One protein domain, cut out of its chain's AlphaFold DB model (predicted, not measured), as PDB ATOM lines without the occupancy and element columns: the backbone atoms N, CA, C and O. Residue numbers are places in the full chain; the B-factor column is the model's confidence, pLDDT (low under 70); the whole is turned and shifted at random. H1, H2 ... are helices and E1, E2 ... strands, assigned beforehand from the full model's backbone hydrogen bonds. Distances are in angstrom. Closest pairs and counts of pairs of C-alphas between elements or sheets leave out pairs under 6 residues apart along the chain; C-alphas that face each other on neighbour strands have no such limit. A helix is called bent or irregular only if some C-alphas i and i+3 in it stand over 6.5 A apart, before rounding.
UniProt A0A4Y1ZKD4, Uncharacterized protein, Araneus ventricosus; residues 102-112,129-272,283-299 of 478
ATOM      1  N   GLU A 102       9.715  28.945  -5.766       66.31
ATOM      2  CA  GLU A 102      10.957  29.333  -6.445       66.31
ATOM      3  C   GLU A 102      12.041  28.266  -6.299       66.31
ATOM      4  O   GLU A 102      12.747  27.987  -7.259       66.31
ATOM      5  N   CYS A 103      12.156  27.632  -5.128       65.88
ATOM      6  CA  CYS A 103      13.114  26.545  -4.928       65.88
ATOM      7  C   CYS A 103      12.669  25.261  -5.651       65.88
ATOM      8  O   CYS A 103      13.506  24.534  -6.177       65.88
ATOM      9  N   LYS A 104      11.355  24.992  -5.706       62.00
ATOM     10  CA  LYS A 104      10.778  23.845  -6.422       62.00
ATOM     11  C   LYS A 104      11.017  23.930  -7.934       62.00
ATOM     12  O   LYS A 104      11.294  22.919  -8.565       62.00
ATOM     13  N   ASN A 105      10.932  25.130  -8.498       59.88
ATOM     14  CA  ASN A 105      11.132  25.369  -9.928       59.88
ATOM     15  C   ASN A 105      12.558  25.834 -10.255       59.88
ATOM     16  O   ASN A 105      12.819  26.247 -11.386       59.88
ATOM     17  N   PHE A 106      13.466  25.821  -9.275       57.78
ATOM     18  CA  PHE A 106      14.825  26.288  -9.479       57.78
ATOM     19  C   PHE A 106      15.536  25.369 -10.477       57.78
ATOM     20  O   PHE A 106      15.772  24.193 -10.211       57.78
ATOM     21  N   GLN A 107      15.887  25.923 -11.633       54.34
ATOM     22  CA  GLN A 107      16.732  25.269 -12.619       54.34
ATOM     23  C   GLN A 107      18.014  26.074 -12.739       54.34
ATOM     24  O   GLN A 107      17.994  27.268 -13.042       54.34
ATOM     25  N   SER A 108      19.150  25.420 -12.512       48.91
ATOM     26  CA  SER A 108      20.427  26.023 -12.847       48.91
ATOM     27  C   SER A 108      20.499  26.245 -14.348       48.91
ATOM     28  O   SER A 108      20.567  25.290 -15.121       48.91
ATOM     29  N   VAL A 109      20.526  27.500 -14.764       48.31
ATOM     30  CA  VAL A 109      20.901  27.820 -16.133       48.31
ATOM     31  C   VAL A 109      22.426  27.637 -16.231       48.31
ATOM     32  O   VAL A 109      23.146  28.190 -15.393       48.31
ATOM     33  N   PRO A 110      22.936  26.829 -17.178       46.66
ATOM     34  CA  PRO A 110      24.372  26.589 -17.305       46.66
ATOM     35  C   PRO A 110      25.157  27.883 -17.544       46.66
ATOM     36  O   PRO A 110      24.672  28.759 -18.267       46.66
ATOM     37  N   ARG A 111      26.390  28.009 -17.022       43.94
ATOM     38  CA  ARG A 111      27.220  29.223 -17.225       43.94
ATOM     39  C   ARG A 111      27.415  29.512 -18.713       43.94
ATOM     40  O   ARG A 111      27.332  30.652 -19.142       43.94
ATOM     41  N   GLN A 112      27.558  28.451 -19.504       43.84
ATOM     42  CA  GLN A 112      27.661  28.483 -20.964       43.84
ATOM     43  C   GLN A 112      26.432  29.049 -21.702       43.84
ATOM     44  O   GLN A 112      26.530  29.300 -22.899       43.84
ATOM     45  N   GLU A 129      36.695  38.684 -22.844       47.28
ATOM     46  CA  GLU A 129      37.839  38.062 -22.199       47.28
ATOM     47  C   GLU A 129      37.805  38.301 -20.691       47.28
ATOM     48  O   GLU A 129      37.999  39.397 -20.167       47.28
ATOM     49  N   SER A 130      37.582  37.185 -20.007       51.97
ATOM     50  CA  SER A 130      38.086  36.750 -18.703       51.97
ATOM     51  C   SER A 130      39.571  37.095 -18.437       51.97
ATOM     52  O   SER A 130      40.218  36.392 -17.667       51.97
ATOM     53  N   VAL A 131      40.157  38.143 -19.041       54.22
ATOM     54  CA  VAL A 131      41.603  38.431 -18.996       54.22
ATOM     55  C   VAL A 131      42.094  38.555 -17.552       54.22
ATOM     56  O   VAL A 131      43.256  38.283 -17.277       54.22
ATOM     57  N   LEU A 132      41.219  38.968 -16.631       60.16
ATOM     58  CA  LEU A 132      41.530  39.162 -15.217       60.16
ATOM     59  C   LEU A 132      40.877  38.130 -14.285       60.16
ATOM     60  O   LEU A 132      41.203  38.121 -13.100       60.16
ATOM     61  N   GLU A 133      39.956  37.285 -14.769       61.88
ATOM     62  CA  GLU A 133      39.402  36.224 -13.917       61.88
ATOM     63  C   GLU A 133      40.471  35.137 -13.748       61.88
ATOM     64  O   GLU A 133      40.994  34.602 -14.725       61.88
ATOM     65  N   ARG A 134      40.781  34.798 -12.496       63.31
ATOM     66  CA  ARG A 134      41.701  33.714 -12.136       63.31
ATOM     67  C   ARG A 134      40.958  32.677 -11.296       63.31
ATOM     68  O   ARG A 134      41.050  32.693 -10.069       63.31
ATOM     69  N   PRO A 135      40.119  31.833 -11.926       60.06
ATOM     70  CA  PRO A 135      39.269  30.886 -11.206       60.06
ATOM     71  C   PRO A 135      40.069  29.871 -10.372       60.06
ATOM     72  O   PRO A 135      39.580  29.392  -9.354       60.06
ATOM     73  N   ASP A 136      41.306  29.585 -10.771       62.22
ATOM     74  CA  ASP A 136      42.290  28.765 -10.060       62.22
ATOM     75  C   ASP A 136      42.729  29.359  -8.709       62.22
ATOM     76  O   ASP A 136      43.097  28.619  -7.799       62.22
ATOM     77  N   GLN A 137      42.634  30.682  -8.543       63.56
ATOM     78  CA  GLN A 137      42.997  31.381  -7.307       63.56
ATOM     79  C   GLN A 137      41.896  31.368  -6.240       63.56
ATOM     80  O   GLN A 137      42.112  31.848  -5.125       63.56
ATOM     81  N   TYR A 138      40.732  30.790  -6.545       63.00
ATOM     82  CA  TYR A 138      39.687  30.506  -5.567       63.00
ATOM     83  C   TYR A 138      39.646  28.999  -5.306       63.00
ATOM     84  O   TYR A 138      38.710  28.333  -5.759       63.00
ATOM     85  N   PRO A 139      40.641  28.425  -4.596       52.53
ATOM     86  CA  PRO A 139      40.595  27.023  -4.229       52.53
ATOM     87  C   PRO A 139      39.371  26.821  -3.343       52.53
ATOM     88  O   PRO A 139      39.328  27.208  -2.174       52.53
ATOM     89  N   SER A 140      38.325  26.258  -3.931       53.09
ATOM     90  CA  SER A 140      37.161  25.852  -3.180       53.09
ATOM     91  C   SER A 140      37.450  24.467  -2.631       53.09
ATOM     92  O   SER A 140      37.699  23.536  -3.392       53.09
ATOM     93  N   ALA A 141      37.333  24.295  -1.315       46.28
ATOM     94  CA  ALA A 141      37.219  22.956  -0.739       46.28
ATOM     95  C   ALA A 141      35.922  22.241  -1.197       46.28
ATOM     96  O   ALA A 141      35.687  21.095  -0.823       46.28
ATOM     97  N   ILE A 142      35.050  22.924  -1.962       50.81
ATOM     98  CA  ILE A 142      33.731  22.443  -2.373       50.81
ATOM     99  C   ILE A 142      33.439  22.751  -3.845       50.81
ATOM    100  O   ILE A 142      33.214  23.901  -4.228       50.81
ATOM    101  N   GLU A 143      33.303  21.716  -4.667       53.03
ATOM    102  CA  GLU A 143      32.779  21.861  -6.026       53.03
ATOM    103  C   GLU A 143      31.245  21.960  -6.030       53.03
ATOM    104  O   GLU A 143      30.528  21.005  -6.329       53.03
ATOM    105  N   PHE A 144      30.704  23.136  -5.712       56.91
ATOM    106  CA  PHE A 144      29.286  23.407  -5.949       56.91
ATOM    107  C   PHE A 144      29.011  23.397  -7.455       56.91
ATOM    108  O   PHE A 144      29.463  24.282  -8.173       56.91
ATOM    109  N   THR A 145      28.272  22.419  -7.975       54.88
ATOM    110  CA  THR A 145      27.982  22.399  -9.414       54.88
ATOM    111  C   THR A 145      27.120  23.569  -9.845       54.88
ATOM    112  O   THR A 145      26.475  24.247  -9.045       54.88
ATOM    113  N   GLU A 146      27.062  23.787 -11.158       54.62
ATOM    114  CA  GLU A 146      26.092  24.705 -11.739       54.62
ATOM    115  C   GLU A 146      24.680  24.390 -11.220       54.62
ATOM    116  O   GLU A 146      23.973  25.315 -10.850       54.62
ATOM    117  N   GLN A 147      24.327  23.121 -11.001       52.62
ATOM    118  CA  GLN A 147      23.036  22.677 -10.450       52.62
ATOM    119  C   GLN A 147      22.663  23.253  -9.075       52.62
ATOM    120  O   GLN A 147      21.479  23.376  -8.782       52.62
ATOM    121  N   SER A 148      23.627  23.678  -8.254       54.94
ATOM    122  CA  SER A 148      23.355  24.164  -6.892       54.94
ATOM    123  C   SER A 148      22.735  25.560  -6.812       54.94
ATOM    124  O   SER A 148      22.363  26.004  -5.730       54.94
ATOM    125  N   GLY A 149      22.678  26.315  -7.909       56.41
ATOM    126  CA  GLY A 149      22.285  27.728  -7.826       56.41
ATOM    127  C   GLY A 149      23.423  28.698  -7.566       56.41
ATOM    128  O   GLY A 149      23.255  29.881  -7.844       56.41
ATOM    129  N   LEU A 150      24.581  28.213  -7.113       60.41
ATOM    130  CA  LEU A 150      25.620  29.066  -6.534       60.41
ATOM    131  C   LEU A 150      26.908  29.068  -7.360       60.41
ATOM    132  O   LEU A 150      27.456  30.133  -7.589       60.41
ATOM    133  N   GLY A 151      27.315  27.928  -7.925       62.25
ATOM    134  CA  GLY A 151      28.563  27.815  -8.693       62.25
ATOM    135  C   GLY A 151      29.757  27.449  -7.808       62.25
ATOM    136  O   GLY A 151      29.703  27.607  -6.589       62.25
ATOM    137  N   ARG A 152      30.809  26.892  -8.425       63.75
ATOM    138  CA  ARG A 152      31.939  26.225  -7.733       63.75
ATOM    139  C   ARG A 152      32.809  27.185  -6.916       63.75
ATOM    140  O   ARG A 152      33.516  26.768  -6.010       63.75
ATOM    141  N   ASP A 153      32.737  28.458  -7.250       68.44
ATOM    142  CA  ASP A 153      33.565  29.578  -6.818       68.44
ATOM    143  C   ASP A 153      33.014  30.322  -5.594       68.44
ATOM    144  O   ASP A 153      33.796  30.781  -4.765       68.44
ATOM    145  N   VAL A 154      31.687  30.422  -5.435       73.62
ATOM    146  CA  VAL A 154      31.047  31.249  -4.386       73.62
ATOM    147  C   VAL A 154      31.540  30.913  -2.983       73.62
ATOM    148  O   VAL A 154      31.773  31.811  -2.174       73.62
ATOM    149  N   TYR A 155      31.725  29.631  -2.680       74.94
ATOM    150  CA  TYR A 155      32.242  29.231  -1.377       74.94
ATOM    151  C   TYR A 155      33.699  29.633  -1.180       74.94
ATOM    152  O   TYR A 155      34.013  30.256  -0.167       74.94
ATOM    153  N   GLY A 156      34.564  29.343  -2.158       76.12
ATOM    154  CA  GLY A 156      35.963  29.770  -2.135       76.12
ATOM    155  C   GLY A 156      36.089  31.286  -1.973       76.12
ATOM    156  O   GLY A 156      36.870  31.752  -1.150       76.12
ATOM    157  N   ILE A 157      35.244  32.057  -2.661       80.50
ATOM    158  CA  ILE A 157      35.165  33.518  -2.556       80.50
ATOM    159  C   ILE A 157      34.827  33.968  -1.128       80.50
ATOM    160  O   ILE A 157      35.512  34.833  -0.580       80.50
ATOM    161  N   VAL A 158      33.786  33.399  -0.505       81.94
ATOM    162  CA  VAL A 158      33.398  33.780   0.863       81.94
ATOM    163  C   VAL A 158      34.474  33.370   1.866       81.94
ATOM    164  O   VAL A 158      34.823  34.174   2.724       81.94
ATOM    165  N   GLN A 159      35.045  32.167   1.749       79.50
ATOM    166  CA  GLN A 159      36.140  31.737   2.625       79.50
ATOM    167  C   GLN A 159      37.371  32.630   2.472       79.50
ATOM    168  O   GLN A 159      37.960  33.027   3.474       79.50
ATOM    169  N   ARG A 160      37.718  33.012   1.239       81.19
ATOM    170  CA  ARG A 160      38.816  33.940   0.964       81.19
ATOM    171  C   ARG A 160      38.561  35.309   1.590       81.19
ATOM    172  O   ARG A 160      39.458  35.864   2.204       81.19
ATOM    173  N   TYR A 161      37.336  35.832   1.515       86.44
ATOM    174  CA  TYR A 161      36.985  37.083   2.194       86.44
ATOM    175  C   TYR A 161      37.216  37.011   3.712       86.44
ATOM    176  O   TYR A 161      37.711  37.965   4.309       86.44
ATOM    177  N   LEU A 162      36.870  35.883   4.342       85.88
ATOM    178  CA  LEU A 162      37.001  35.682   5.792       85.88
ATOM    179  C   LEU A 162      38.449  35.535   6.278       85.88
ATOM    180  O   LEU A 162      38.671  35.601   7.484       85.88
ATOM    181  N   GLN A 163      39.419  35.335   5.383       85.44
ATOM    182  CA  GLN A 163      40.839  35.331   5.750       85.44
ATOM    183  C   GLN A 163      41.349  36.737   6.096       85.44
ATOM    184  O   GLN A 163      42.397  36.855   6.723       85.44
ATOM    185  N   GLU A 164      40.595  37.784   5.731       85.31
ATOM    186  CA  GLU A 164      40.905  39.194   6.011       85.31
ATOM    187  C   GLU A 164      42.285  39.647   5.492       85.31
ATOM    188  O   GLU A 164      42.820  40.668   5.923       85.31
ATOM    189  N   ASP A 165      42.844  38.920   4.522       86.12
ATOM    190  CA  ASP A 165      44.161  39.155   3.927       86.12
ATOM    191  C   ASP A 165      44.100  39.965   2.626       86.12
ATOM    192  O   ASP A 165      45.132  40.310   2.066       86.12
ATOM    193  N   LEU A 166      42.896  40.300   2.155       88.69
ATOM    194  CA  LEU A 166      42.657  41.086   0.947       88.69
ATOM    195  C   LEU A 166      41.700  42.250   1.217       88.69
ATOM    196  O   LEU A 166      40.845  42.219   2.104       88.69
ATOM    197  N   GLN A 167      41.797  43.279   0.383       90.69
ATOM    198  CA  GLN A 167      40.919  44.440   0.379       90.69
ATOM    199  C   GLN A 167      39.919  44.347  -0.776       90.69
ATOM    200  O   GLN A 167      40.302  44.263  -1.937       90.69
ATOM    201  N   TRP A 168      38.624  44.400  -0.461       91.94
ATOM    202  CA  TRP A 168      37.548  44.085  -1.407       91.94
ATOM    203  C   TRP A 168      36.730  45.312  -1.804       91.94
ATOM    204  O   TRP A 168      36.351  46.126  -0.954       91.94
ATOM    205  N   TYR A 169      36.420  45.434  -3.095       90.88
ATOM    206  CA  TYR A 169      35.730  46.589  -3.665       90.88
ATOM    207  C   TYR A 169      34.711  46.199  -4.726       90.88
ATOM    208  O   TYR A 169      34.968  45.374  -5.596       90.88
ATOM    209  N   HIS A 170      33.575  46.887  -4.703       90.38
ATOM    210  CA  HIS A 170      32.698  47.025  -5.858       90.38
ATOM    211  C   HIS A 170      33.175  48.214  -6.689       90.38
ATOM    212  O   HIS A 170      33.220  49.343  -6.191       90.38
ATOM    213  N   LEU A 171      33.543  47.963  -7.939       87.50
ATOM    214  CA  LEU A 171      33.931  48.984  -8.901       87.50
ATOM    215  C   LEU A 171      32.827  49.228  -9.918       87.50
ATOM    216  O   LEU A 171      32.154  48.299 -10.361       87.50
ATOM    217  N   MET A 172      32.696  50.488 -10.313       84.44
ATOM    218  CA  MET A 172      31.933  50.924 -11.476       84.44
ATOM    219  C   MET A 172      32.888  51.695 -12.383       84.44
ATOM    220  O   MET A 172      33.579  52.596 -11.907       84.44
ATOM    221  N   VAL A 173      32.952  51.325 -13.659       82.44
ATOM    222  CA  VAL A 173      33.832  51.930 -14.670       82.44
ATOM    223  C   VAL A 173      33.017  52.157 -15.933       82.44
ATOM    224  O   VAL A 173      32.437  51.204 -16.443       82.44
ATOM    225  N   VAL A 174      32.964  53.383 -16.462       79.56
ATOM    226  CA  VAL A 174      32.368  53.602 -17.793       79.56
ATOM    227  C   VAL A 174      33.080  52.730 -18.823       79.56
ATOM    228  O   VAL A 174      34.308  52.688 -18.865       79.56
ATOM    229  N   HIS A 175      32.292  52.050 -19.650       77.44
ATOM    230  CA  HIS A 175      32.725  51.055 -20.615       77.44
ATOM    231  C   HIS A 175      33.835  51.565 -21.543       77.44
ATOM    232  O   HIS A 175      34.846  50.884 -21.682       77.44
ATOM    233  N   GLU A 176      33.700  52.777 -22.083       75.69
ATOM    234  CA  GLU A 176      34.693  53.410 -22.970       75.69
ATOM    235  C   GLU A 176      36.065  53.620 -22.305       75.69
ATOM    236  O   GLU A 176      37.086  53.676 -22.976       75.69
ATOM    237  N   ASN A 177      36.108  53.710 -20.972       76.62
ATOM    238  CA  ASN A 177      37.337  53.896 -20.198       76.62
ATOM    239  C   ASN A 177      37.875  52.582 -19.615       76.62
ATOM    240  O   ASN A 177      38.772  52.595 -18.766       76.62
ATOM    241  N   PHE A 178      37.321  51.440 -20.023       80.38
ATOM    242  CA  PHE A 178      37.734  50.147 -19.496       80.38
ATOM    243  C   PHE A 178      39.172  49.789 -19.889       80.38
ATOM    244  O   PHE A 178      39.896  49.247 -19.059       80.38
ATOM    245  N   ASP A 179      39.634  50.183 -21.075       80.06
ATOM    246  CA  ASP A 179      41.021  49.946 -21.501       80.06
ATOM    247  C   ASP A 179      42.026  50.689 -20.613       80.06
ATOM    248  O   ASP A 179      43.052  50.136 -20.222       80.06
ATOM    249  N   ASN A 180      41.702  51.916 -20.190       82.50
ATOM    250  CA  ASN A 180      42.516  52.663 -19.226       82.50
ATOM    251  C   ASN A 180      42.578  51.957 -17.868       82.50
ATOM    252  O   ASN A 180      43.615  51.970 -17.204       82.50
ATOM    253  N   PHE A 181      41.473  51.333 -17.451       85.81
ATOM    254  CA  PHE A 181      41.451  50.490 -16.264       85.81
ATOM    255  C   PHE A 181      42.346  49.257 -16.443       85.81
ATOM    256  O   PHE A 181      43.212  49.043 -15.600       85.81
ATOM    257  N   LEU A 182      42.199  48.499 -17.533       84.25
ATOM    258  CA  LEU A 182      43.019  47.313 -17.806       84.25
ATOM    259  C   LEU A 182      44.514  47.653 -17.817       84.25
ATOM    260  O   LEU A 182      45.283  47.053 -17.072       84.25
ATOM    261  N   ASN A 183      44.905  48.685 -18.566       85.19
ATOM    262  CA  ASN A 183      46.292  49.139 -18.667       85.19
ATOM    263  C   ASN A 183      46.874  49.592 -17.320       85.19
ATOM    264  O   ASN A 183      48.069  49.449 -17.078       85.19
ATOM    265  N   ALA A 184      46.054  50.178 -16.443       87.31
ATOM    266  CA  ALA A 184      46.498  50.561 -15.107       87.31
ATOM    267  C   ALA A 184      46.616  49.353 -14.170       87.31
ATOM    268  O   ALA A 184      47.536  49.308 -13.359       87.31
ATOM    269  N   MET A 185      45.688  48.398 -14.260       86.94
ATOM    270  CA  MET A 185      45.653  47.228 -13.378       86.94
ATOM    271  C   MET A 185      46.640  46.133 -13.782       86.94
ATOM    272  O   MET A 185      46.947  45.286 -12.949       86.94
ATOM    273  N   GLU A 186      47.180  46.171 -15.003       85.88
ATOM    274  CA  GLU A 186      48.215  45.241 -15.473       85.88
ATOM    275  C   GLU A 186      49.398  45.135 -14.495       85.88
ATOM    276  O   GLU A 186      49.891  44.047 -14.224       85.88
ATOM    277  N   GLU A 187      49.798  46.252 -13.885       86.50
ATOM    278  CA  GLU A 187      50.934  46.319 -12.951       86.50
ATOM    279  C   GLU A 187      50.712  45.591 -11.630       86.50
ATOM    280  O   GLU A 187      51.671  45.246 -10.945       86.50
ATOM    281  N   ILE A 188      49.453  45.376 -11.259       86.50
ATOM    282  CA  ILE A 188      49.070  44.673 -10.033       86.50
ATOM    283  C   ILE A 188      48.266  43.417 -10.344       86.50
ATOM    284  O   ILE A 188      47.600  42.883  -9.462       86.50
ATOM    285  N   ARG A 189      48.313  42.944 -11.593       82.69
ATOM    286  CA  ARG A 189      47.516  41.814 -12.074       82.69
ATOM    287  C   ARG A 189      47.700  40.569 -11.208       82.69
ATOM    288  O   ARG A 189      46.726  39.874 -10.950       82.69
ATOM    289  N   ASP A 190      48.915  40.305 -10.737       82.88
ATOM    290  CA  ASP A 190      49.207  39.149  -9.880       82.88
ATOM    291  C   ASP A 190      48.769  39.321  -8.418       82.88
ATOM    292  O   ASP A 190      48.643  38.331  -7.706       82.88
ATOM    293  N   GLN A 191      48.493  40.557  -7.995       85.00
ATOM    294  CA  GLN A 191      48.048  40.935  -6.646       85.00
ATOM    295  C   GLN A 191      46.554  41.297  -6.615       85.00
ATOM    296  O   GLN A 191      46.045  41.796  -5.608       85.00
ATOM    297  N   MET A 192      45.856  41.111  -7.739       82.31
ATOM    298  CA  MET A 192      44.463  41.480  -7.943       82.31
ATOM    299  C   MET A 192      43.647  40.252  -8.339       82.31
ATOM    300  O   MET A 192      44.039  39.460  -9.189       82.31
ATOM    301  N   PHE A 193      42.452  40.157  -7.769       78.56
ATOM    302  CA  PHE A 193      41.505  39.078  -7.987       78.56
ATOM    303  C   PHE A 193      40.191  39.681  -8.480       78.56
ATOM    304  O   PHE A 193      39.575  40.480  -7.772       78.56
ATOM    305  N   LEU A 194      39.746  39.311  -9.679       75.44
ATOM    306  CA  LEU A 194      38.443  39.710 -10.207       75.44
ATOM    307  C   LEU A 194      37.443  38.568 -10.034       75.44
ATOM    308  O   LEU A 194      37.659  37.462 -10.527       75.44
ATOM    309  N   LEU A 195      36.325  38.860  -9.373       75.69
ATOM    310  CA  LEU A 195      35.256  37.886  -9.215       75.69
ATOM    311  C   LEU A 195      34.495  37.710 -10.532       75.69
ATOM    312  O   LEU A 195      34.250  38.692 -11.239       75.69
ATOM    313  N   PRO A 196      33.971  36.503 -10.793       65.56
ATOM    314  CA  PRO A 196      33.167  36.204 -11.975       65.56
ATOM    315  C   PRO A 196      31.738  36.769 -11.879       65.56
ATOM    316  O   PRO A 196      30.832  36.318 -12.568       65.56
ATOM    317  N   PHE A 197      31.506  37.774 -11.033       69.88
ATOM    318  CA  PHE A 197      30.234  38.480 -10.912       69.88
ATOM    319  C   PHE A 197      30.427  39.909 -11.401       69.88
ATOM    320  O   PHE A 197      31.001  40.751 -10.704       69.88
ATOM    321  N   TRP A 198      29.959  40.168 -12.617       71.06
ATOM    322  CA  TRP A 198      30.048  41.472 -13.256       71.06
ATOM    323  C   TRP A 198      28.921  41.667 -14.271       71.06
ATOM    324  O   TRP A 198      28.344  40.706 -14.788       71.06
ATOM    325  N   CYS A 199      28.600  42.927 -14.545       71.69
ATOM    326  CA  CYS A 199      27.537  43.295 -15.470       71.69
ATOM    327  C   CYS A 199      27.832  44.605 -16.209       71.69
ATOM    328  O   CYS A 199      28.710  45.374 -15.801       71.69
ATOM    329  N   LEU A 200      27.096  44.853 -17.295       70.31
ATOM    330  CA  LEU A 200      27.031  46.154 -17.956       70.31
ATOM    331  C   LEU A 200      25.669  46.806 -17.764       70.31
ATOM    332  O   LEU A 200      24.661  46.218 -18.136       70.31
ATOM    333  N   CYS A 201      25.639  48.056 -17.324       70.38
ATOM    334  CA  CYS A 201      24.420  48.848 -17.157       70.38
ATOM    335  C   CYS A 201      24.441  50.058 -18.094       70.38
ATOM    336  O   CYS A 201      25.452  50.743 -18.133       70.38
ATOM    337  N   ASP A 202      23.344  50.415 -18.766       61.34
ATOM    338  CA  ASP A 202      23.333  51.522 -19.750       61.34
ATOM    339  C   ASP A 202      23.248  52.945 -19.142       61.34
ATOM    340  O   ASP A 202      22.934  53.925 -19.816       61.34
ATOM    341  N   GLY A 203      23.482  53.096 -17.831       58.75
ATOM    342  CA  GLY A 203      23.554  54.396 -17.141       58.75
ATOM    343  C   GLY A 203      22.275  55.249 -17.131       58.75
ATOM    344  O   GLY A 203      22.240  56.238 -16.407       58.75
ATOM    345  N   LEU A 204      21.240  54.884 -17.901       55.06
ATOM    346  CA  LEU A 204      19.888  55.460 -18.004       55.06
ATOM    347  C   LEU A 204      19.780  56.997 -18.104       55.06
ATOM    348  O   LEU A 204      18.692  57.546 -17.935       55.06
ATOM    349  N   THR A 205      20.863  57.718 -18.402       51.53
ATOM    350  CA  THR A 205      20.802  59.163 -18.682       51.53
ATOM    351  C   THR A 205      20.569  59.411 -20.175       51.53
ATOM    352  O   THR A 205      20.840  58.543 -21.002       51.53
ATOM    353  N   LEU A 206      20.072  60.604 -20.538       47.94
ATOM    354  CA  LEU A 206      19.882  61.037 -21.939       47.94
ATOM    355  C   LEU A 206      21.162  60.882 -22.791       47.94
ATOM    356  O   LEU A 206      21.073  60.733 -24.005       47.94
ATOM    357  N   ASN A 207      22.328  60.835 -22.137       55.22
ATOM    358  CA  ASN A 207      23.598  60.380 -22.687       55.22
ATOM    359  C   ASN A 207      23.856  58.947 -22.191       55.22
ATOM    360  O   ASN A 207      24.529  58.772 -21.179       55.22
ATOM    361  N   ARG A 208      23.280  57.940 -22.860       59.06
ATOM    362  CA  ARG A 208      23.405  56.503 -22.536       59.06
ATOM    363  C   ARG A 208      24.872  56.107 -22.315       59.06
ATOM    364  O   ARG A 208      25.610  55.874 -23.267       59.06
ATOM    365  N   ARG A 209      25.325  56.123 -21.058       66.75
ATOM    366  CA  ARG A 209      26.696  55.773 -20.671       66.75
ATOM    367  C   ARG A 209      26.676  54.378 -20.094       66.75
ATOM    368  O   ARG A 209      26.195  54.167 -18.980       66.75
ATOM    369  N   THR A 210      27.256  53.443 -20.825       71.56
ATOM    370  CA  THR A 210      27.359  52.069 -20.362       71.56
ATOM    371  C   THR A 210      28.430  51.968 -19.276       71.56
ATOM    372  O   THR A 210      29.563  52.396 -19.472       71.56
ATOM    373  N   HIS A 211      28.095  51.419 -18.113       77.44
ATOM    374  CA  HIS A 211      28.997  51.196 -16.989       77.44
ATOM    375  C   HIS A 211      29.209  49.708 -16.774       77.44
ATOM    376  O   HIS A 211      28.253  48.941 -16.717       77.44
ATOM    377  N   ARG A 212      30.460  49.309 -16.572       79.81
ATOM    378  CA  ARG A 212      30.837  47.982 -16.106       79.81
ATOM    379  C   ARG A 212      30.887  47.968 -14.585       79.81
ATOM    380  O   ARG A 212      31.636  48.740 -13.986       79.81
ATOM    381  N   HIS A 213      30.115  47.081 -13.970       81.94
ATOM    382  CA  HIS A 213      30.159  46.822 -12.535       81.94
ATOM    383  C   HIS A 213      30.956  45.547 -12.290       81.94
ATOM    384  O   HIS A 213      30.691  44.531 -12.923       81.94
ATOM    385  N   MET A 214      31.921  45.596 -11.377       82.75
ATOM    386  CA  MET A 214      32.834  44.490 -11.080       82.75
ATOM    387  C   MET A 214      33.066  44.375  -9.580       82.75
ATOM    388  O   MET A 214      33.019  45.379  -8.869       82.75
ATOM    389  N   ILE A 215      33.383  43.177  -9.100       86.31
ATOM    390  CA  ILE A 215      33.848  42.975  -7.727       86.31
ATOM    391  C   ILE A 215      35.303  42.532  -7.781       86.31
ATOM    392  O   ILE A 215      35.613  41.512  -8.388       86.31
ATOM    393  N   ILE A 216      36.184  43.295  -7.142       86.81
ATOM    394  CA  ILE A 216      37.612  42.991  -7.077       86.81
ATOM    395  C   ILE A 216      38.067  42.792  -5.636       86.81
ATOM    396  O   ILE A 216      37.483  43.356  -4.704       86.81
ATOM    397  N   ALA A 217      39.155  42.055  -5.473       88.44
ATOM    398  CA  ALA A 217      39.960  42.015  -4.265       88.44
ATOM    399  C   ALA A 217      41.427  42.288  -4.620       88.44
ATOM    400  O   ALA A 217      41.854  41.968  -5.726       88.44
ATOM    401  N   TYR A 218      42.193  42.882  -3.712       87.81
ATOM    402  CA  TYR A 218      43.630  43.095  -3.898       87.81
ATOM    403  C   TYR A 218      44.406  42.926  -2.594       87.81
ATOM    404  O   TYR A 218      43.848  43.115  -1.512       87.81
ATOM    405  N   GLU A 219      45.686  42.583  -2.701       87.94
ATOM    406  CA  GLU A 219      46.597  42.516  -1.551       87.94
ATOM    407  C   GLU A 219      46.769  43.907  -0.913       87.94
ATOM    408  O   GLU A 219      46.920  44.885  -1.645       87.94
ATOM    409  N   PRO A 220      46.737  44.058   0.423       85.56
ATOM    410  CA  PRO A 220      46.796  45.359   1.098       85.56
ATOM    411  C   PRO A 220      47.969  46.257   0.677       85.56
ATOM    412  O   PRO A 220      47.833  47.483   0.677       85.56
ATOM    413  N   GLU A 221      49.097  45.653   0.313       83.88
ATOM    414  CA  GLU A 221      50.328  46.302  -0.135       83.88
ATOM    415  C   GLU A 221      50.260  46.789  -1.591       83.88
ATOM    416  O   GLU A 221      51.069  47.628  -1.999       83.88
ATOM    417  N   ALA A 222      49.291  46.310  -2.374       83.88
ATOM    418  CA  ALA A 222      49.153  46.667  -3.775       83.88
ATOM    419  C   ALA A 222      48.860  48.174  -3.934       83.88
ATOM    420  O   ALA A 222      47.980  48.727  -3.258       83.88
ATOM    421  N   PRO A 223      49.495  48.871  -4.898       89.69
ATOM    422  CA  PRO A 223      49.285  50.299  -5.144       89.69
ATOM    423  C   PRO A 223      47.923  50.631  -5.791       89.69
ATOM    424  O   PRO A 223      47.785  51.670  -6.443       89.69
ATOM    425  N   PHE A 224      46.885  49.806  -5.588       88.69
ATOM    426  CA  PHE A 224      45.569  49.928  -6.222       88.69
ATOM    427  C   PHE A 224      44.994  51.338  -6.109       88.69
ATOM    428  O   PHE A 224      44.654  51.939  -7.121       88.69
ATOM    429  N   LYS A 225      44.910  51.914  -4.901       85.75
ATOM    430  CA  LYS A 225      44.326  53.258  -4.718       85.75
ATOM    431  C   LYS A 225      45.083  54.324  -5.505       85.75
ATOM    432  O   LYS A 225      44.458  55.236  -6.042       85.75
ATOM    433  N   HIS A 226      46.409  54.217  -5.572       87.88
ATOM    434  CA  HIS A 226      47.234  55.156  -6.321       87.88
ATOM    435  C   HIS A 226      46.984  55.019  -7.827       87.88
ATOM    436  O   HIS A 226      46.661  56.015  -8.473       87.88
ATOM    437  N   LEU A 227      47.049  53.799  -8.368       88.19
ATOM    438  CA  LEU A 227      46.787  53.511  -9.785       88.19
ATOM    439  C   LEU A 227      45.360  53.906 -10.185       88.19
ATOM    440  O   LEU A 227      45.151  54.629 -11.162       88.19
ATOM    441  N   TRP A 228      44.384  53.516  -9.362       87.69
ATOM    442  CA  TRP A 228      42.980  53.874  -9.503       87.69
ATOM    443  C   TRP A 228      42.804  55.382  -9.579       87.69
ATOM    444  O   TRP A 228      42.124  55.850 -10.480       87.69
ATOM    445  N   MET A 229      43.413  56.169  -8.689       85.38
ATOM    446  CA  MET A 229      43.237  57.626  -8.672       85.38
ATOM    447  C   MET A 229      43.981  58.348  -9.797       85.38
ATOM    448  O   MET A 229      43.446  59.308 -10.346       85.38
ATOM    449  N   THR A 230      45.194  57.911 -10.139       83.56
ATOM    450  CA  THR A 230      46.111  58.687 -10.993       83.56
ATOM    451  C   THR A 230      46.061  58.318 -12.471       83.56
ATOM    452  O   THR A 230      46.294  59.195 -13.309       83.56
ATOM    453  N   ARG A 231      45.759  57.053 -12.797       82.62
ATOM    454  CA  ARG A 231      45.890  56.499 -14.157       82.62
ATOM    455  C   ARG A 231      44.586  56.054 -14.778       82.62
ATOM    456  O   ARG A 231      44.427  56.179 -15.985       82.62
ATOM    457  N   VAL A 232      43.625  55.628 -13.968       79.06
ATOM    458  CA  VAL A 232      42.258  55.412 -14.450       79.06
ATOM    459  C   VAL A 232      41.572  56.780 -14.527       79.06
ATOM    460  O   VAL A 232      40.818  57.156 -13.632       79.06
ATOM    461  N   ARG A 233      41.939  57.604 -15.514       68.12
ATOM    462  CA  ARG A 233      41.408  58.968 -15.682       68.12
ATOM    463  C   ARG A 233      40.101  58.960 -16.468       68.12
ATOM    464  O   ARG A 233      39.854  58.055 -17.257       68.12
ATOM    465  N   TYR A 234      39.271  59.962 -16.195       68.00
ATOM    466  CA  TYR A 234      37.960  60.139 -16.810       68.00
ATOM    467  C   TYR A 234      37.874  61.545 -17.365       68.00
ATOM    468  O   TYR A 234      37.806  62.501 -16.591       68.00
ATOM    469  N   ASP A 235      37.839  61.641 -18.686       57.16
ATOM    470  CA  ASP A 235      37.742  62.908 -19.392       57.16
ATOM    471  C   ASP A 235      36.323  63.047 -19.947       57.16
ATOM    472  O   ASP A 235      36.051  62.743 -21.106       57.16
ATOM    473  N   PHE A 236      35.386  63.484 -19.104       63.09
ATOM    474  CA  PHE A 236      34.087  63.949 -19.586       63.09
ATOM    475  C   PHE A 236      34.032  65.469 -19.550       63.09
ATOM    476  O   PHE A 236      34.299  66.085 -18.517       63.09
ATOM    477  N   ALA A 237      33.602  66.070 -20.660       54.50
ATOM    478  CA  ALA A 237      33.412  67.514 -20.774       54.50
ATOM    479  C   ALA A 237      32.379  68.079 -19.774       54.50
ATOM    480  O   ALA A 237      32.384  69.277 -19.504       54.50
ATOM    481  N   ASP A 238      31.511  67.229 -19.210       57.94
ATOM    482  CA  ASP A 238      30.445  67.599 -18.271       57.94
ATOM    483  C   ASP A 238      30.777  67.347 -16.787       57.94
ATOM    484  O   ASP A 238      29.938  67.594 -15.921       57.94
ATOM    485  N   GLY A 239      31.981  66.855 -16.467       54.28
ATOM    486  CA  GLY A 239      32.381  66.570 -15.084       54.28
ATOM    487  C   GLY A 239      31.654  65.383 -14.429       54.28
ATOM    488  O   GLY A 239      31.662  65.266 -13.201       54.28
ATOM    489  N   GLY A 240      31.017  64.501 -15.210       58.28
ATOM    490  CA  GLY A 240      30.337  63.308 -14.696       58.28
ATOM    491  C   GLY A 240      31.262  62.311 -13.971       58.28
ATOM    492  O   GLY A 240      32.460  62.215 -14.242       58.28
ATOM    493  N   ARG A 241      30.696  61.515 -13.047       62.16
ATOM    494  CA  ARG A 241      31.424  60.456 -12.318       62.16
ATOM    495  C   ARG A 241      31.644  59.238 -13.218       62.16
ATOM    496  O   ARG A 241      30.833  58.331 -13.240       62.16
ATOM    497  N   GLY A 242      32.760  59.203 -13.943       68.25
ATOM    498  CA  GLY A 242      33.082  58.076 -14.831       68.25
ATOM    499  C   GLY A 242      33.542  56.785 -14.135       68.25
ATOM    500  O   GLY A 242      33.558  55.713 -14.745       68.25
ATOM    501  N   LYS A 243      33.885  56.871 -12.846       81.38
ATOM    502  CA  LYS A 243      34.148  55.722 -11.976       81.38
ATOM    503  C   LYS A 243      33.569  55.882 -10.593       81.38
ATOM    504  O   LYS A 243      33.436  56.991 -10.076       81.38
ATOM    505  N   SER A 244      33.397  54.744  -9.940       83.88
ATOM    506  CA  SER A 244      33.199  54.663  -8.503       83.88
ATOM    507  C   SER A 244      33.864  53.419  -7.929       83.88
ATOM    508  O   SER A 244      33.988  52.396  -8.598       83.88
ATOM    509  N   SER A 245      34.282  53.516  -6.672       87.62
ATOM    510  CA  SER A 245      34.822  52.401  -5.899       87.62
ATOM    511  C   SER A 245      34.180  52.397  -4.518       87.62
ATOM    512  O   SER A 245      34.335  53.356  -3.757       87.62
ATOM    513  N   ILE A 246      33.480  51.319  -4.177       89.62
ATOM    514  CA  ILE A 246      32.813  51.132  -2.889       89.62
ATOM    515  C   ILE A 246      33.500  49.979  -2.161       89.62
ATOM    516  O   ILE A 246      33.534  48.858  -2.654       89.62
ATOM    517  N   CYS A 247      34.049  50.250  -0.977       92.06
ATOM    518  CA  CYS A 247      34.695  49.226  -0.156       92.06
ATOM    519  C   CYS A 247      33.662  48.255   0.439       92.06
ATOM    520  O   CYS A 247      32.650  48.682   1.013       92.06
ATOM    521  N   ILE A 248      33.951  46.958   0.344       92.38
ATOM    522  CA  ILE A 248      33.143  45.869   0.888       92.38
ATOM    523  C   ILE A 248      33.592  45.585   2.324       92.38
ATOM    524  O   ILE A 248      34.678  45.080   2.585       92.38
ATOM    525  N   LYS A 249      32.718  45.936   3.270       90.81
ATOM    526  CA  LYS A 249      33.033  46.045   4.708       90.81
ATOM    527  C   LYS A 249      32.724  44.799   5.540       90.81
ATOM    528  O   LYS A 249      33.052  44.772   6.719       90.81
ATOM    529  N   SER A 250      31.983  43.846   4.986       91.44
ATOM    530  CA  SER A 250      31.676  42.583   5.659       91.44
ATOM    531  C   SER A 250      31.331  41.493   4.649       91.44
ATOM    532  O   SER A 250      30.930  41.799   3.525       91.44
ATOM    533  N   ALA A 251      31.380  40.226   5.071       90.69
ATOM    534  CA  ALA A 251      30.947  39.096   4.245       90.69
ATOM    535  C   ALA A 251      29.474  39.236   3.818       90.69
ATOM    536  O   ALA A 251      29.116  38.963   2.676       90.69
ATOM    537  N   PHE A 252      28.615  39.767   4.698       90.81
ATOM    538  CA  PHE A 252      27.226  40.056   4.335       90.81
ATOM    539  C   PHE A 252      27.107  41.182   3.290       90.81
ATOM    540  O   PHE A 252      26.236  41.134   2.425       90.81
ATOM    541  N   HIS A 253      27.991  42.188   3.329       91.12
ATOM    542  CA  HIS A 253      28.073  43.190   2.263       91.12
ATOM    543  C   HIS A 253      28.544  42.535   0.955       91.12
ATOM    544  O   HIS A 253      27.911  42.767  -0.067       91.12
ATOM    545  N   LEU A 254      29.553  41.655   0.986       90.62
ATOM    546  CA  LEU A 254      30.044  40.938  -0.197       90.62
ATOM    547  C   LEU A 254      28.925  40.169  -0.906       90.62
ATOM    548  O   LEU A 254      28.709  40.377  -2.097       90.62
ATOM    549  N   ILE A 255      28.171  39.332  -0.186       88.12
ATOM    550  CA  ILE A 255      27.099  38.530  -0.800       88.12
ATOM    551  C   ILE A 255      25.974  39.414  -1.362       88.12
ATOM    552  O   ILE A 255      25.356  39.068  -2.367       88.12
ATOM    553  N   ARG A 256      25.723  40.581  -0.747       86.88
ATOM    554  CA  ARG A 256      24.766  41.577  -1.253       86.88
ATOM    555  C   ARG A 256      25.275  42.281  -2.496       86.88
ATOM    556  O   ARG A 256      24.483  42.530  -3.396       86.88
ATOM    557  N   THR A 257      26.567  42.572  -2.570       86.75
ATOM    558  CA  THR A 257      27.195  43.106  -3.778       86.75
ATOM    559  C   THR A 257      27.145  42.078  -4.904       86.75
ATOM    560  O   THR A 257      26.722  42.423  -6.000       86.75
ATOM    561  N   ILE A 258      27.488  40.817  -4.626       83.06
ATOM    562  CA  ILE A 258      27.383  39.702  -5.575       83.06
ATOM    563  C   ILE A 258      25.952  39.599  -6.111       83.06
ATOM    564  O   ILE A 258      25.755  39.634  -7.323       83.06
ATOM    565  N   GLN A 259      24.944  39.571  -5.231       80.31
ATOM    566  CA  GLN A 259      23.538  39.610  -5.640       80.31
ATOM    567  C   GLN A 259      23.247  40.832  -6.517       80.31
ATOM    568  O   GLN A 259      22.681  40.687  -7.590       80.31
ATOM    569  N   TYR A 260      23.602  42.029  -6.055       79.50
ATOM    570  CA  TYR A 260      23.287  43.279  -6.737       79.50
ATOM    571  C   TYR A 260      23.873  43.325  -8.156       79.50
ATOM    572  O   TYR A 260      23.160  43.693  -9.084       79.50
ATOM    573  N   VAL A 261      25.130  42.908  -8.337       76.69
ATOM    574  CA  VAL A 261      25.788  42.851  -9.652       76.69
ATOM    575  C   VAL A 261      25.197  41.738 -10.530       76.69
ATOM    576  O   VAL A 261      25.209  41.845 -11.751       76.69
ATOM    577  N   SER A 262      24.627  40.695  -9.920       70.50
ATOM    578  CA  SER A 262      24.024  39.554 -10.626       70.50
ATOM    579  C   SER A 262      22.524  39.717 -10.920       70.50
ATOM    580  O   SER A 262      21.929  38.820 -11.509       70.50
ATOM    581  N   GLN A 263      21.876  40.798 -10.469       65.00
ATOM    582  CA  GLN A 263      20.417  40.955 -10.521       65.00
ATOM    583  C   GLN A 263      19.930  41.890 -11.618       65.00
ATOM    584  O   GLN A 263      20.526  42.935 -11.879       65.00
ATOM    585  N   ARG A 264      18.729  41.592 -12.141       53.84
ATOM    586  CA  ARG A 264      18.139  42.393 -13.216       53.84
ATOM    587  C   ARG A 264      17.817  43.841 -12.865       53.84
ATOM    588  O   ARG A 264      18.024  44.760 -13.648       53.84
ATOM    589  N   LYS A 265      17.410  44.043 -11.615       53.06
ATOM    590  CA  LYS A 265      16.966  45.325 -11.049       53.06
ATOM    591  C   LYS A 265      18.092  46.104 -10.368       53.06
ATOM    592  O   LYS A 265      17.827  46.864  -9.430       53.06
ATOM    593  N   ALA A 266      19.346  45.885 -10.773       57.09
ATOM    594  CA  ALA A 266      20.464  46.662 -10.249       57.09
ATOM    595  C   ALA A 266      20.245  48.163 -10.498       57.09
ATOM    596  O   ALA A 266      19.453  48.576 -11.345       57.09
ATOM    597  N   SER A 267      20.924  49.000  -9.722       58.94
ATOM    598  CA  SER A 267      20.815  50.454  -9.836       58.94
ATOM    599  C   SER A 267      22.124  51.069 -10.310       58.94
ATOM    600  O   SER A 267      23.099  50.985  -9.571       58.94
ATOM    601  N   CYS A 268      22.167  51.734 -11.460       60.91
ATOM    602  CA  CYS A 268      23.354  52.473 -11.904       60.91
ATOM    603  C   CYS A 268      23.299  53.910 -11.360       60.91
ATOM    604  O   CYS A 268      22.258  54.554 -11.452       60.91
ATOM    605  N   ASP A 269      24.376  54.391 -10.729       58.91
ATOM    606  CA  ASP A 269      24.448  55.737 -10.123       58.91
ATOM    607  C   ASP A 269      23.290  56.102  -9.166       58.91
ATOM    608  O   ASP A 269      22.915  57.260  -8.994       58.91
ATOM    609  N   GLY A 270      22.736  55.100  -8.477       54.44
ATOM    610  CA  GLY A 270      21.634  55.278  -7.523       54.44
ATOM    611  C   GLY A 270      20.234  55.254  -8.148       54.44
ATOM    612  O   GLY A 270      19.252  55.287  -7.406       54.44
ATOM    613  N   THR A 271      20.125  55.112  -9.472       53.41
ATOM    614  CA  THR A 271      18.851  54.982 -10.195       53.41
ATOM    615  C   THR A 271      18.561  53.516 -10.489       53.41
ATOM    616  O   THR A 271      19.404  52.820 -11.049       53.41
ATOM    617  N   ARG A 272      17.379  53.017 -10.103       57.06
ATOM    618  CA  ARG A 272      16.964  51.634 -10.390       57.06
ATOM    619  C   ARG A 272      16.711  51.444 -11.879       57.06
ATOM    620  O   ARG A 272      16.055  52.272 -12.502       57.06
ATOM    621  N   TYR A 283      17.844  47.281 -24.379       44.56
ATOM    622  CA  TYR A 283      18.543  46.551 -23.312       44.56
ATOM    623  C   TYR A 283      19.213  47.552 -22.357       44.56
ATOM    624  O   TYR A 283      20.179  48.213 -22.723       44.56
ATOM    625  N   SER A 284      18.713  47.674 -21.127       49.41
ATOM    626  CA  SER A 284      19.251  48.592 -20.106       49.41
ATOM    627  C   SER A 284      20.333  47.963 -19.214       49.41
ATOM    628  O   SER A 284      21.014  48.673 -18.466       49.41
ATOM    629  N   HIS A 285      20.508  46.638 -19.288       49.09
ATOM    630  CA  HIS A 285      21.450  45.876 -18.473       49.09
ATOM    631  C   HIS A 285      21.808  44.545 -19.160       49.09
ATOM    632  O   HIS A 285      20.930  43.720 -19.416       49.09
ATOM    633  N   PHE A 286      23.093  44.321 -19.440       53.22
ATOM    634  CA  PHE A 286      23.616  43.062 -19.972       53.22
ATOM    635  C   PHE A 286      24.283  42.260 -18.846       53.22
ATOM    636  O   PHE A 286      25.293  42.682 -18.271       53.22
ATOM    637  N   TYR A 287      23.709  41.097 -18.530       56.22
ATOM    638  CA  TYR A 287      24.301  40.123 -17.608       56.22
ATOM    639  C   TYR A 287      25.267  39.256 -18.380       56.22
ATOM    640  O   TYR A 287      24.904  38.682 -19.407       56.22
ATOM    641  N   ILE A 288      26.480  39.127 -17.862       51.50
ATOM    642  CA  ILE A 288      27.465  38.240 -18.479       51.50
ATOM    643  C   ILE A 288      27.756  37.024 -17.618       51.50
ATOM    644  O   ILE A 288      28.186  36.006 -18.144       51.50
ATOM    645  N   ASN A 289      27.357  37.044 -16.346       53.56
ATOM    646  CA  ASN A 289      27.386  35.862 -15.502       53.56
ATOM    647  C   ASN A 289      26.060  35.625 -14.761       53.56
ATOM    648  O   ASN A 289      25.201  36.498 -14.644       53.56
ATOM    649  N   ARG A 290      25.923  34.370 -14.327       56.66
ATOM    650  CA  ARG A 290      24.782  33.690 -13.701       56.66
ATOM    651  C   ARG A 290      23.954  34.555 -12.736       56.66
ATOM    652  O   ARG A 290      24.449  34.966 -11.690       56.66
ATOM    653  N   GLU A 291      22.661  34.719 -13.023       59.19
ATOM    654  CA  GLU A 291      21.713  35.363 -12.100       59.19
ATOM    655  C   GLU A 291      21.614  34.570 -10.782       59.19
ATOM    656  O   GLU A 291      21.367  33.360 -10.777       59.19
ATOM    657  N   LEU A 292      21.810  35.255  -9.651       66.69
ATOM    658  CA  LEU A 292      21.626  34.682  -8.319       66.69
ATOM    659  C   LEU A 292      20.252  35.074  -7.776       66.69
ATOM    660  O   LEU A 292      19.972  36.247  -7.509       66.69
ATOM    661  N   HIS A 293      19.399  34.072  -7.575       67.56
ATOM    662  CA  HIS A 293      18.076  34.266  -6.983       67.56
ATOM    663  C   HIS A 293      18.176  34.784  -5.544       67.56
ATOM    664  O   HIS A 293      19.160  34.539  -4.844       67.56
ATOM    665  N   GLU A 294      17.115  35.431  -5.048       70.69
ATOM    666  CA  GLU A 294      17.078  35.931  -3.662       70.69
ATOM    667  C   GLU A 294      17.345  34.822  -2.622       70.69
ATOM    668  O   GLU A 294      17.912  35.059  -1.555       70.69
ATOM    669  N   HIS A 295      16.990  33.588  -2.963       77.44
ATOM    670  CA  HIS A 295      17.234  32.387  -2.175       77.44
ATOM    671  C   HIS A 295      18.722  32.062  -1.970       77.44
ATOM    672  O   HIS A 295      19.105  31.586  -0.898       77.44
ATOM    673  N   ALA A 296      19.576  32.382  -2.946       75.56
ATOM    674  CA  ALA A 296      21.015  32.139  -2.870       75.56
ATOM    675  C   ALA A 296      21.665  32.916  -1.715       75.56
ATOM    676  O   ALA A 296      22.606  32.436  -1.096       75.56
ATOM    677  N   ILE A 297      21.135  34.090  -1.359       82.12
ATOM    678  CA  ILE A 297      21.670  34.913  -0.260       82.12
ATOM    679  C   ILE A 297      21.377  34.285   1.086       82.12
ATOM    680  O   ILE A 297      22.218  34.353   1.977       82.12
ATOM    681  N   ALA A 298      20.200  33.677   1.242       83.25
ATOM    682  CA  ALA A 298      19.863  32.956   2.459       83.25
ATOM    683  C   ALA A 298      20.839  31.804   2.683       83.25
ATOM    684  O   ALA A 298      21.342  31.633   3.787       83.25
ATOM    685  N   TRP A 299      21.195  31.101   1.612       80.06
ATOM    686  CA  TRP A 299      22.202  30.057   1.676       80.06
ATOM    687  C   TRP A 299      23.617  30.600   1.916       80.06
ATOM    688  O   TRP A 299      24.277  30.163   2.854       80.06
TER     689      TRP A 299
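Overview. This is residues 102 to 112, 129 to 272 and 283 to 299 of the 478 residues of an uncharacterized protein of Araneus ventricosus (UniProt A0A4Y1ZKD4). A twisted sheet of five strands forms the middle, with H4 and H1 over one face and H2 on the other, where H3 lies beside the strands. H5 packs on H4, away from the sheet. You will find 172 printed residues with five named helices and five named strands, in the order H1 E1 H2 E2 E3 H3 E4 H4 E5 H5; the sheet runs E4 E1 E3 E2 E5, all antiparallel. The class is mixed, helices and strands, with under half of the residues in named elements. The whole is compact, radius of gyration of the C-alphas 16.2 A, spanning 51 by 39 by 28 A.

Arrangement. Going along from the first printed residue, look for H1 at residues 154 to 162, E1 at 167 to 174, H2 at 175 to 191, E2 at 192 to 201, E3 at 211 to 218, H3 at 224 to 230, E4 at 243 to 247, H4 at 251 to 262, E5 at 285 to 287 and H5 at 294 to 299. H1 is on the sheet at a height of 10.0 A. It touches residues 251 to 254 of H4, closest at C-alphas Tyr 161 and Ala 251, 6.7 A, at a steep tilt of 38 degrees, opposite ways. E1 has neighbours E3, with N 169 and O 216 at 2.8 A, and E4, with N 246 and O 170 at 2.8 A. H2, on the opposite face from H1, runs along the strands at a height of 8.3 A. E1, H2, E2 and E3, H3, E4 are split strand-helix-strand units, each with another strand between its two, and right-handed crossovers. The hairpin E2 and E3 has N 195 and O 215 at 2.9 A. H3 touches residues 181 to 188 of H2, closest at C-alphas Leu 227 and Ala 184, 6.1 A. H4 runs along the strands, 8.6 A high; its closest C-alphas to E2 are Val 261 and Trp 198, 5.7 A. E5 is the edge strand beside E2, with N 286 and O 200 at 2.8 A. H5 touches H4 at a shallow tilt of 30 degrees, closest at C-alphas Ile 297 and Ile 255, 6.5 A. Each O i to N i+4 pair is within hydrogen-bond range in H1, H3 and H4, against 7 of 13 in H2 and 1 of 2 in H5.

Along the chain. Find C-alpha 154 at (31.047, 31.249, -4.386), where H1 begins. E1 spans 22.1 A; H2 spans 23.1 A and is irregular, with C-alphas 187 and 190 8.0 A apart. E2 spans 23.3 A and bends by 74 degrees at residue 196; E3 spans 21.2 A. H4, 16.4 A long, begins at C-alpha 251 (30.947, 39.096, 4.245). H5 ends at C-alpha 299 (22.202, 30.057, 1.676).

Size, cuts and confidence. The two C-alphas farthest apart, Lys 104 and Ala 237, are 51.2 A apart. Residues 113 to 128 and 273 to 282 are not printed, each cut leaving 14.0 A between C-alphas. H3 to E4 is a long link. Mean pLDDT of the printed part is 71.6; 77 residues are under 70, among them 129 to 153.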